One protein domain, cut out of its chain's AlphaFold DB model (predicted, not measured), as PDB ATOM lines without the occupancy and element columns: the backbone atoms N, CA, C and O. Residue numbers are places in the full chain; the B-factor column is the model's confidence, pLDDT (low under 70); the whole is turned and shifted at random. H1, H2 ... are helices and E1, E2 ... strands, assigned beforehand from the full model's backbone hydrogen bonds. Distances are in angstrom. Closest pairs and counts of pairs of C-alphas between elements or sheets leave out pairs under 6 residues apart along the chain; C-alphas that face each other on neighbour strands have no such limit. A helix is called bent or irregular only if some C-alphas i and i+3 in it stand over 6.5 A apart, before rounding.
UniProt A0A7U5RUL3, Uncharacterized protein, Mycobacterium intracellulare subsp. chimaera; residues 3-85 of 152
ATOM      1  N   LEU A   3     157.088 283.784 240.044       87.88
ATOM      2  CA  LEU A   3     155.815 283.329 240.599       87.88
ATOM      3  C   LEU A   3     155.724 283.709 242.074       87.88
ATOM      4  O   LEU A   3     156.619 283.395 242.853       87.88
ATOM      5  N   TRP A   4     154.633 284.363 242.457       87.19
ATOM      6  CA  TRP A   4     154.380 284.767 243.836       87.19
ATOM      7  C   TRP A   4     153.286 283.908 244.448       87.19
ATOM      8  O   TRP A   4     152.219 283.744 243.863       87.19
ATOM      9  N   GLY A   5     153.566 283.366 245.627       81.81
ATOM     10  CA  GLY A   5     152.639 282.572 246.415       81.81
ATOM     11  C   GLY A   5     152.120 281.338 245.674       81.81
ATOM     12  O   GLY A   5     150.923 281.279 245.393       81.81
ATOM     13  N   PRO A   6     152.953 280.313 245.392       78.69
ATOM     14  CA  PRO A   6     152.466 279.038 244.882       78.69
ATOM     15  C   PRO A   6     151.665 278.300 245.972       78.69
ATOM     16  O   PRO A   6     152.162 277.438 246.709       78.69
ATOM     17  N   GLY A   7     150.396 278.684 246.111       82.19
ATOM     18  CA  GLY A   7     149.371 277.889 246.780       82.19
ATOM     19  C   GLY A   7     149.036 276.638 245.965       82.19
ATOM     20  O   GLY A   7     149.701 276.342 244.974       82.19
ATOM     21  N   GLN A   8     147.977 275.919 246.338       78.62
ATOM     22  CA  GLN A   8     147.540 274.720 245.602       78.62
ATOM     23  C   GLN A   8     147.322 274.998 244.103       78.62
ATOM     24  O   GLN A   8     147.809 274.262 243.252       78.62
ATOM     25  N   VAL A   9     146.699 276.132 243.773       81.75
ATOM     26  CA  VAL A   9     146.488 276.565 242.380       81.75
ATOM     27  C   VAL A   9     147.800 276.997 241.708       81.75
ATOM     28  O   VAL A   9     148.046 276.695 240.540       81.75
ATOM     29  N   GLY A  10     148.684 277.664 242.453       84.50
ATOM     30  CA  GLY A  10     149.960 278.148 241.927       84.50
ATOM     31  C   GLY A  10     150.952 277.030 241.596       84.50
ATOM     32  O   GLY A  10     151.798 277.221 240.729       84.50
ATOM     33  N   ILE A  11     150.819 275.844 242.203       87.31
ATOM     34  CA  ILE A  11     151.599 274.654 241.819       87.31
ATOM     35  C   ILE A  11     151.267 274.228 240.379       87.31
ATOM     36  O   ILE A  11     152.170 273.870 239.626       87.31
ATOM     37  N   GLY A  12     150.001 274.323 239.957       87.00
ATOM     38  CA  GLY A  12     149.607 274.064 238.568       87.00
ATOM     39  C   GLY A  12     150.242 275.055 237.589       87.00
ATOM     40  O   GLY A  12     150.787 274.656 236.561       87.00
ATOM     41  N   ALA A  13     150.262 276.342 237.949       85.00
ATOM     42  CA  ALA A  13     150.943 277.369 237.162       85.00
ATOM     43  C   ALA A  13     152.463 277.137 237.101       85.00
ATOM     44  O   ALA A  13     153.072 277.302 236.045       85.00
ATOM     45  N   LEU A  14     153.073 276.705 238.207       87.00
ATOM     46  CA  LEU A  14     154.497 276.385 238.284       87.00
ATOM     47  C   LEU A  14     154.857 275.183 237.395       87.00
ATOM     48  O   LEU A  14     155.849 275.236 236.670       87.00
ATOM     49  N   ARG A  15     154.002 274.154 237.364       87.00
ATOM     50  CA  ARG A  15     154.094 273.020 236.426       87.00
ATOM     51  C   ARG A  15     154.021 273.458 234.971       87.00
ATOM     52  O   ARG A  15     154.885 273.085 234.185       87.00
ATOM     53  N   ALA A  16     153.045 274.294 234.626       85.25
ATOM     54  CA  ALA A  16     152.906 274.815 233.268       85.25
ATOM     55  C   ALA A  16     154.119 275.662 232.844       85.25
ATOM     56  O   ALA A  16     154.605 275.518 231.726       85.25
ATOM     57  N   LEU A  17     154.643 276.501 233.744       86.06
ATOM     58  CA  LEU A  17     155.835 277.322 233.506       86.06
ATOM     59  C   LEU A  17     157.077 276.474 233.241       86.06
ATOM     60  O   LEU A  17     157.811 276.750 232.300       86.06
ATOM     61  N   ILE A  18     157.294 275.439 234.049       83.81
ATOM     62  CA  ILE A  18     158.430 274.524 233.902       83.81
ATOM     63  C   ILE A  18     158.282 273.688 232.622       83.81
ATOM     64  O   ILE A  18     159.251 273.498 231.897       83.81
ATOM     65  N   ALA A  19     157.075 273.234 232.279       83.38
ATOM     66  CA  ALA A  19     156.841 272.455 231.065       83.38
ATOM     67  C   ALA A  19     156.989 273.268 229.762       83.38
ATOM     68  O   ALA A  19     157.181 272.681 228.695       83.38
ATOM     69  N   HIS A  20     156.891 274.600 229.817       81.12
ATOM     70  CA  HIS A  20     156.851 275.434 228.621       81.12
ATOM     71  C   HIS A  20     158.265 275.847 228.156       81.12
ATOM     72  O   HIS A  20     158.904 276.681 228.792       81.12
ATOM     73  N   PRO A  21     158.753 275.380 226.989       74.88
ATOM     74  CA  PRO A  21     160.145 275.583 226.559       74.88
ATOM     75  C   PRO A  21     160.496 277.040 226.213       74.88
ATOM     76  O   PRO A  21     161.668 277.380 226.091       74.88
ATOM     77  N   GLY A  22     159.484 277.891 226.017       78.56
ATOM     78  CA  GLY A  22     159.649 279.323 225.747       78.56
ATOM     79  C   GLY A  22     159.517 280.230 226.973       78.56
ATOM     80  O   GLY A  22     159.619 281.444 226.820       78.56
ATOM     81  N   LEU A  23     159.238 279.675 228.158       81.38
ATOM     82  CA  LEU A  23     159.133 280.449 229.392       81.38
ATOM     83  C   LEU A  23     160.251 280.046 230.345       81.38
ATOM     84  O   LEU A  23     160.489 278.872 230.599       81.38
ATOM     85  N   GLU A  24     160.921 281.048 230.896       80.31
ATOM     86  CA  GLU A  24     161.953 280.851 231.902       80.31
ATOM     87  C   GLU A  24     161.426 281.330 233.252       80.31
ATOM     88  O   GLU A  24     160.967 282.472 233.388       80.31
ATOM     89  N   LEU A  25     161.476 280.469 234.266       84.06
ATOM     90  CA  LEU A  25     161.167 280.853 235.636       84.06
ATOM     91  C   LEU A  25     162.460 281.348 236.317       84.06
ATOM     92  O   LEU A  25     163.431 280.620 236.469       84.06
ATOM     93  N   ALA A  26     162.453 282.628 236.693       83.75
ATOM     94  CA  ALA A  26     163.562 283.324 237.344       83.75
ATOM     95  C   ALA A  26     163.532 283.115 238.865       83.75
ATOM     96  O   ALA A  26     164.582 283.010 239.495       83.75
ATOM     97  N   GLY A  27     162.325 282.994 239.430       85.31
ATOM     98  CA  GLY A  27     162.119 282.248 240.662       85.31
ATOM     99  C   GLY A  27     160.783 282.420 241.349       85.31
ATOM    100  O   GLY A  27     159.799 282.839 240.735       85.31
ATOM    101  N   VAL A  28     160.737 281.967 242.599       88.56
ATOM    102  CA  VAL A  28     159.494 281.680 243.314       88.56
ATOM    103  C   VAL A  28     159.523 282.346 244.680       88.56
ATOM    104  O   VAL A  28     160.435 282.116 245.470       88.56
ATOM    105  N   VAL A  29     158.502 283.150 244.964       88.88
ATOM    106  CA  VAL A  29     158.297 283.757 246.279       88.88
ATOM    107  C   VAL A  29     157.216 282.974 247.014       88.88
ATOM    108  O   VAL A  29     156.111 282.813 246.500       88.88
ATOM    109  N   VAL A  30     157.513 282.473 248.207       89.50
ATOM    110  CA  VAL A  30     156.569 281.739 249.064       89.50
ATOM    111  C   VAL A  30     156.257 282.541 250.320       89.50
ATOM    112  O   VAL A  30     157.059 283.345 250.772       89.50
ATOM    113  N   HIS A  31     155.085 282.316 250.906       85.56
ATOM    114  CA  HIS A  31     154.731 282.910 252.202       85.56
ATOM    115  C   HIS A  31     154.842 281.914 253.363       85.56
ATOM    116  O   HIS A  31     155.006 282.326 254.506       85.56
ATOM    117  N   ALA A  32     154.781 280.611 253.073       85.50
ATOM    118  CA  ALA A  32     154.863 279.559 254.078       85.50
ATOM    119  C   ALA A  32     156.321 279.223 254.422       85.50
ATOM    120  O   ALA A  32     157.123 278.975 253.524       85.50
ATOM    121  N   GLU A  33     156.628 279.130 255.717       85.88
ATOM    122  CA  GLU A  33     157.956 278.759 256.227       85.88
ATOM    123  C   GLU A  33     158.401 277.372 255.781       85.88
ATOM    124  O   GLU A  33     159.518 277.191 255.317       85.88
ATOM    125  N   ALA A  34     157.474 276.412 255.788       86.06
ATOM    126  CA  ALA A  34     157.731 275.038 255.368       86.06
ATOM    127  C   ALA A  34     158.156 274.894 253.891       86.06
ATOM    128  O   ALA A  34     158.516 273.795 253.460       86.06
ATOM    129  N   LYS A  35     158.049 275.963 253.093       84.12
ATOM    130  CA  LYS A  35     158.410 275.996 251.671       84.12
ATOM    131  C   LYS A  35     159.624 276.881 251.383       84.12
ATOM    132  O   LYS A  35     160.046 276.928 250.231       84.12
ATOM    133  N   ASP A  36     160.153 277.583 252.381       86.94
ATOM    134  CA  ASP A  36     161.331 278.434 252.217       86.94
ATOM    135  C   ASP A  36     162.578 277.570 252.002       86.94
ATOM    136  O   ASP A  36     162.725 276.518 252.625       86.94
ATOM    137  N   GLY A  37     163.446 277.965 251.072       85.81
ATOM    138  CA  GLY A  37     164.673 277.228 250.762       85.81
ATOM    139  C   GLY A  37     164.486 275.928 249.965       85.81
ATOM    140  O   GLY A  37     165.472 275.252 249.687       85.81
ATOM    141  N   LYS A  38     163.257 275.569 249.567       88.00
ATOM    142  CA  LYS A  38     162.992 274.390 248.720       88.00
ATOM    143  C   LYS A  38     163.126 274.714 247.237       88.00
ATOM    144  O   LYS A  38     162.828 275.832 246.817       88.00
ATOM    145  N   ASP A  39     163.526 273.729 246.436       88.88
ATOM    146  CA  ASP A  39     163.551 273.883 244.982       88.88
ATOM    147  C   ASP A  39     162.126 273.962 244.415       88.88
ATOM    148  O   ASP A  39     161.201 273.284 244.875       88.88
ATOM    149  N   ALA A  40     161.936 274.777 243.380       86.38
ATOM    150  CA  ALA A  40     160.658 274.903 242.692       86.38
ATOM    151  C   ALA A  40     160.178 273.567 242.091       86.38
ATOM    152  O   ALA A  40     158.973 273.312 242.074       86.38
ATOM    153  N   GLY A  41     161.094 272.702 241.651       86.50
ATOM    154  CA  GLY A  41     160.808 271.340 241.200       86.50
ATOM    155  C   GLY A  41     160.233 270.476 242.322       86.50
ATOM    156  O   GLY A  41     159.149 269.908 242.158       86.50
ATOM    157  N   ASP A  42     160.873 270.475 243.492       88.25
ATOM    158  CA  ASP A  42     160.442 269.692 244.658       88.25
ATOM    159  C   ASP A  42     159.049 270.107 245.144       88.25
ATOM    160  O   ASP A  42     158.217 269.262 245.477       88.25
ATOM    161  N   LEU A  43     158.744 271.409 245.112       86.62
ATOM    162  CA  LEU A  43     157.418 271.932 245.460       86.62
ATOM    163  C   LEU A  43     156.300 271.415 244.540       86.62
ATOM    164  O   LEU A  43     155.132 271.419 244.933       86.62
ATOM    165  N   CYS A  44     156.642 270.985 243.324       85.38
ATOM    166  CA  CYS A  44     155.694 270.514 242.318       85.38
ATOM    167  C   CYS A  44     155.685 268.999 242.123       85.38
ATOM    168  O   CYS A  44     154.829 268.515 241.373       85.38
ATOM    169  N   GLY A  45     156.628 268.270 242.727       85.19
ATOM    170  CA  GLY A  45     156.903 266.870 242.392       85.19
ATOM    171  C   GLY A  45     157.532 266.701 241.003       85.19
ATOM    172  O   GLY A  45     157.253 265.731 240.304       85.19
ATOM    173  N   MET A  46     158.326 267.678 240.573       84.62
ATOM    174  CA  MET A  46     159.030 267.697 239.295       84.62
ATOM    175  C   MET A  46     160.546 267.617 239.508       84.62
ATOM    176  O   MET A  46     161.025 267.860 240.612       84.62
ATOM    177  N   PRO A  47     161.316 267.280 238.459       83.56
ATOM    178  CA  PRO A  47     162.775 267.300 238.513       83.56
ATOM    179  C   PRO A  47     163.308 268.650 239.005       83.56
ATOM    180  O   PRO A  47     162.767 269.698 238.648       83.56
ATOM    181  N   ALA A  48     164.388 268.598 239.791       82.88
ATOM    182  CA  ALA A  48     165.025 269.778 240.357       82.88
ATOM    183  C   ALA A  48     165.391 270.789 239.261       82.88
ATOM    184  O   ALA A  48     166.011 270.462 238.245       82.88
ATOM    185  N   THR A  49     164.976 272.026 239.485       81.56
ATOM    186  CA  THR A  49     165.104 273.140 238.543       81.56
ATOM    187  C   THR A  49     166.278 274.059 238.869       81.56
ATOM    188  O   THR A  49     166.721 274.801 237.995       81.56
ATOM    189  N   GLY A  50     166.816 273.985 240.089       84.12
ATOM    190  CA  GLY A  50     167.881 274.859 240.585       84.12
ATOM    191  C   GLY A  50     167.373 276.229 241.036       84.12
ATOM    192  O   GLY A  50     168.161 277.160 241.197       84.12
ATOM    193  N   VAL A  51     166.059 276.373 241.210       86.06
ATOM    194  CA  VAL A  51     165.390 277.631 241.534       86.06
ATOM    195  C   VAL A  51     164.823 277.542 242.931       86.06
ATOM    196  O   VAL A  51     163.811 276.888 243.172       86.06
ATOM    197  N   ILE A  52     165.485 278.234 243.850       88.38
ATOM    198  CA  ILE A  52     165.155 278.187 245.267       88.38
ATOM    199  C   ILE A  52     163.992 279.131 245.569       88.38
ATOM    200  O   ILE A  52     164.004 280.308 245.192       88.38
ATOM    201  N   ALA A  53     162.982 278.606 246.255       88.69
ATOM    202  CA  ALA A  53     161.880 279.390 246.775       88.69
ATOM    203  C   ALA A  53     162.358 280.267 247.937       88.69
ATOM    204  O   ALA A  53     163.046 279.796 248.840       88.69
ATOM    205  N   THR A  54     161.973 281.541 247.915       87.25
ATOM    206  CA  THR A  54     162.339 282.509 248.954       87.25
ATOM    207  C   THR A  54     161.110 283.158 249.568       87.25
ATOM    208  O   THR A  54     160.127 283.430 248.881       87.25
ATOM    209  N   ARG A  55     161.162 283.464 250.861       88.00
ATOM    210  CA  ARG A  55     160.165 284.317 251.529       88.00
ATOM    211  C   ARG A  55     160.438 285.810 251.411       88.00
ATOM    212  O   ARG A  55     159.621 286.620 251.858       88.00
ATOM    213  N   ALA A  56     161.569 286.199 250.826       81.56
ATOM    214  CA  ALA A  56     161.898 287.601 250.649       81.56
ATOM    215  C   ALA A  56     160.854 288.268 249.742       81.56
ATOM    216  O   ALA A  56     160.764 288.000 248.546       81.56
ATOM    217  N   ARG A  57     160.069 289.185 250.321       70.81
ATOM    218  CA  ARG A  57     159.126 290.034 249.575       70.81
ATOM    219  C   ARG A  57     159.848 290.883 248.528       70.81
ATOM    220  O   ARG A  57     159.273 291.244 247.510       70.81
ATOM    221  N   THR A  58     161.106 291.225 248.783       75.94
ATOM    222  CA  THR A  58     161.971 291.824 247.775       75.94
ATOM    223  C   THR A  58     162.664 290.711 247.008       75.94
ATOM    224  O   THR A  58     163.431 289.933 247.572       75.94
ATOM    225  N   TRP A  59     162.378 290.614 245.713       67.56
ATOM    226  CA  TRP A  59     163.126 289.712 244.857       67.56
ATOM    227  C   TRP A  59     164.585 290.197 244.788       67.56
ATOM    228  O   TRP A  59     164.819 291.349 244.398       67.56
ATOM    229  N   PRO A  60     165.581 289.373 245.162       66.06
ATOM    230  CA  PRO A  60     166.959 289.826 245.215       66.06
ATOM    231  C   PRO A  60     167.441 290.210 243.812       66.06
ATOM    232  O   PRO A  60     167.489 289.393 242.893       66.06
ATOM    233  N   ARG A  61     167.858 291.472 243.641       58.47
ATOM    234  CA  ARG A  61     168.441 291.986 242.383       58.47
ATOM    235  C   ARG A  61     169.686 291.205 241.933       58.47
ATOM    236  O   ARG A  61     170.069 291.283 240.767       58.47
ATOM    237  N   SER A  62     170.309 290.460 242.847       51.97
ATOM    238  CA  SER A  62     171.474 289.599 242.630       51.97
ATOM    239  C   SER A  62     171.137 288.181 242.153       51.97
ATOM    240  O   SER A  62     172.063 287.441 241.830       51.97
ATOM    241  N   ALA A  63     169.856 287.808 242.011       58.09
ATOM    242  CA  ALA A  63     169.428 286.490 241.520       58.09
ATOM    243  C   ALA A  63     169.849 286.171 240.066       58.09
ATOM    244  O   ALA A  63     169.477 285.143 239.518       58.09
ATOM    245  N   ARG A  64     170.690 287.002 239.437       51.88
ATOM    246  CA  ARG A  64     171.341 286.745 238.140       51.88
ATOM    247  C   ARG A  64     172.159 285.443 238.074       51.88
ATOM    248  O   ARG A  64     172.656 285.119 237.004       51.88
ATOM    249  N   ARG A  65     172.340 284.727 239.189       51.47
ATOM    250  CA  ARG A  65     173.043 283.437 239.244       51.47
ATOM    251  C   ARG A  65     172.133 282.214 239.235       51.47
ATOM    252  O   ARG A  65     172.671 281.111 239.217       51.47
ATOM    253  N   THR A  66     170.809 282.368 239.250       55.88
ATOM    254  CA  THR A  66     169.944 281.193 239.153       55.88
ATOM    255  C   THR A  66     170.155 280.559 237.776       55.88
ATOM    256  O   THR A  66     169.994 281.259 236.772       55.88
ATOM    257  N   PRO A  67     170.581 279.287 237.690       55.19
ATOM    258  CA  PRO A  67     170.754 278.632 236.404       55.19
ATOM    259  C   PRO A  67     169.424 278.666 235.650       55.19
ATOM    260  O   PRO A  67     168.373 278.377 236.225       55.19
ATOM    261  N   SER A  68     169.461 279.060 234.375       57.00
ATOM    262  CA  SER A  68     168.252 279.123 233.563       57.00
ATOM    263  C   SER A  68     167.618 277.738 233.502       57.00
ATOM    264  O   SER A  68     168.230 276.747 233.082       57.00
ATOM    265  N   ILE A  69     166.364 277.665 233.937       62.34
ATOM    266  CA  ILE A  69     165.587 276.424 233.991       62.34
ATOM    267  C   ILE A  69     165.588 275.716 232.636       62.34
ATOM    268  O   ILE A  69     165.610 274.487 232.592       62.34
ATOM    269  N   SER A  70     165.645 276.466 231.529       53.22
ATOM    270  CA  SER A  70     165.656 275.918 230.172       53.22
ATOM    271  C   SER A  70     166.735 274.852 229.947       53.22
ATOM    272  O   SER A  70     166.448 273.862 229.280       53.22
ATOM    273  N   ALA A  71     167.942 274.964 230.513       49.97
ATOM    274  CA  ALA A  71     168.999 273.972 230.265       49.97
ATOM    275  C   ALA A  71     168.784 272.648 231.029       49.97
ATOM    276  O   ALA A  71     169.018 271.563 230.485       49.97
ATOM    277  N   ALA A  72     168.310 272.719 232.276       51.09
ATOM    278  CA  ALA A  72     168.047 271.545 233.112       51.09
ATOM    279  C   ALA A  72     166.720 270.863 232.734       51.09
ATOM    280  O   ALA A  72     166.642 269.638 232.614       51.09
ATOM    281  N   VAL A  73     165.689 271.660 232.452       52.31
ATOM    282  CA  VAL A  73     164.334 271.171 232.202       52.31
ATOM    283  C   VAL A  73     164.115 270.704 230.772       52.31
ATOM    284  O   VAL A  73     163.319 269.794 230.584       52.31
ATOM    285  N   THR A  74     164.858 271.172 229.762       52.88
ATOM    286  CA  THR A  74     164.685 270.641 228.389       52.88
ATOM    287  C   THR A  74     164.845 269.113 228.328       52.88
ATOM    288  O   THR A  74     164.151 268.448 227.563       52.88
ATOM    289  N   ARG A  75     165.687 268.514 229.185       47.62
ATOM    290  CA  ARG A  75     165.840 267.048 229.266       47.62
ATOM    291  C   ARG A  75     164.780 266.356 230.130       47.62
ATOM    292  O   ARG A  75     164.447 265.202 229.864       47.62
ATOM    293  N   ALA A  76     164.257 267.034 231.148       52.88
ATOM    294  CA  ALA A  76     163.389 266.436 232.160       52.88
ATOM    295  C   ALA A  76     161.891 266.733 231.916       52.88
ATOM    296  O   ALA A  76     161.052 265.835 231.984       52.88
ATOM    297  N   GLY A  77     161.569 267.958 231.499       52.00
ATOM    298  CA  GLY A  77     160.253 268.400 231.041       52.00
ATOM    299  C   GLY A  77     159.789 267.705 229.760       52.00
ATOM    300  O   GLY A  77     158.607 267.417 229.645       52.00
ATOM    301  N   ALA A  78     160.693 267.310 228.853       50.62
ATOM    302  CA  ALA A  78     160.325 266.491 227.688       50.62
ATOM    303  C   ALA A  78     159.747 265.119 228.088       50.62
ATOM    304  O   ALA A  78     158.832 264.616 227.441       50.62
ATOM    305  N   ARG A  79     160.249 264.522 229.180       50.47
ATOM    306  CA  ARG A  79     159.752 263.240 229.702       50.47
ATOM    307  C   ARG A  79     158.449 263.387 230.488       50.47
ATOM    308  O   ARG A  79     157.637 262.472 230.455       50.47
ATOM    309  N   TRP A  80     158.255 264.506 231.184       48.97
ATOM    310  CA  TRP A  80     157.024 264.785 231.930       48.97
ATOM    311  C   TRP A  80     155.882 265.225 231.003       48.97
ATOM    312  O   TRP A  80     154.813 264.629 231.038       48.97
ATOM    313  N   ALA A  81     156.143 266.142 230.062       53.06
ATOM    314  CA  ALA A  81     155.186 266.541 229.029       53.06
ATOM    315  C   ALA A  81     154.690 265.340 228.209       53.06
ATOM    316  O   ALA A  81     153.505 265.252 227.910       53.06
ATOM    317  N   ALA A  82     155.566 264.378 227.901       53.16
ATOM    318  CA  ALA A  82     155.179 263.145 227.216       53.16
ATOM    319  C   ALA A  82     154.258 262.227 228.047       53.16
ATOM    320  O   ALA A  82     153.504 261.462 227.457       53.16
ATOM    321  N   ARG A  83     154.300 262.290 229.388       54.91
ATOM    322  CA  ARG A  83     153.417 261.504 230.273       54.91
ATOM    323  C   ARG A  83     152.016 262.103 230.396       54.91
ATOM    324  O   ARG A  83     151.063 261.342 230.484       54.91
ATOM    325  N   ASP A  84     151.899 263.429 230.352       53.31
ATOM    326  CA  ASP A  84     150.617 264.147 230.448       53.31
ATOM    327  C   ASP A  84     150.007 264.501 229.079       53.31
ATOM    328  O   ASP A  84     148.969 265.159 229.002       53.31
ATOM    329  N   THR A  85     150.631 264.076 227.974       50.59
ATOM    330  CA  THR A  85     150.056 264.248 226.634       50.59
ATOM    331  C   THR A  85     148.901 263.251 226.470       50.59
ATOM    332  O   THR A  85     149.159 262.047 226.437       50.59
TER     333      THR A  85
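This is residues 3 to 85 of the 152 residues of an uncharacterized protein of Mycobacterium intracellulare subsp. chimaera (UniProt A0A7U5RUL3). Two helices, H1 and H3, stand about perpendicular like a T, the end of H1 at residues 18 to 19 meeting H3 partway along its length near Gly 77, and the short helix H2 packs on residues 11 to 15 of H1; away from the meeting of H1 and H3 lies a small three-stretch parallel patch with the short strand E1 between residues 3 to 4 and residues 53 to 54. A long loop, residues 45 to 68, runs past E1 and swings wide before it comes back to begin H3. The printed part has 83 residues, with three named helices and one named strand in the order H1, E1, H2, H3; the class is mostly helix, though under half of the residues are in named elements. The whole is compact, with a radius of gyration of the C-alphas of 12.2 A, and spans 35 by 27 by 17 A.

Start with H3, residues 69 to 83, the longest helix. It touches H1, residues 8 to 19, which meets it with residues 18 to 19 alone; look for the closest C-alphas at Ala 19 and Gly 77, 5.3 A apart. Their lines are about perpendicular, at 75 degrees. Earlier in H1, residues 11 to 15 alone touch H2, residues 40 to 44, and the closest C-alphas are those of Ile 11 and Cys 44, 5.8 A apart. E1, residues 27 to 29, pairs with no named strand, but its residues 28 to 29 pair in parallel with residues 3 to 4 and with residues 53 to 54. The closest C-alphas of E1 and H2 are those of Val 28 and Ala 40, 6.9 A apart. E1 is apart from H1 and from H3, and H2 is apart from H3. Of the O i to N i+4 pairs, 7 of 8 are within hydrogen-bond range in H1, 6 of 11 in H3 and 0 of 1 in H2, where 1 of 2 O i to N i+3 pairs is within range.

Find C-alpha 69 at (165.587, 276.424, 233.991); from there H3 runs 19.6 A to C-alpha 83 at (153.417, 261.504, 230.273). H3 is neither bent nor irregular, but only just: C-alphas 72 and 75 are 6.3 A apart. Find C-alpha 8 at (147.540, 274.720, 245.602), where H1 begins; it runs 17.4 A to C-alpha 19. E1 measures 7.0 A from C-alpha 27 to C-alpha 29, and H2 6.6 A from C-alpha 40 to C-alpha 44.

The two C-alphas farthest apart are those of Ser 62 and Thr 85, at 36.8 A. The printed part has no cut. The link from H2 to H3 is long, with 24 residues; those from H1 to E1 and from E1 to H2 are short. In the B-factor column, residues 59 to 85 are under 70, and H3 has a mean pLDDT of 52 in this model, against 74.6 for the printed part.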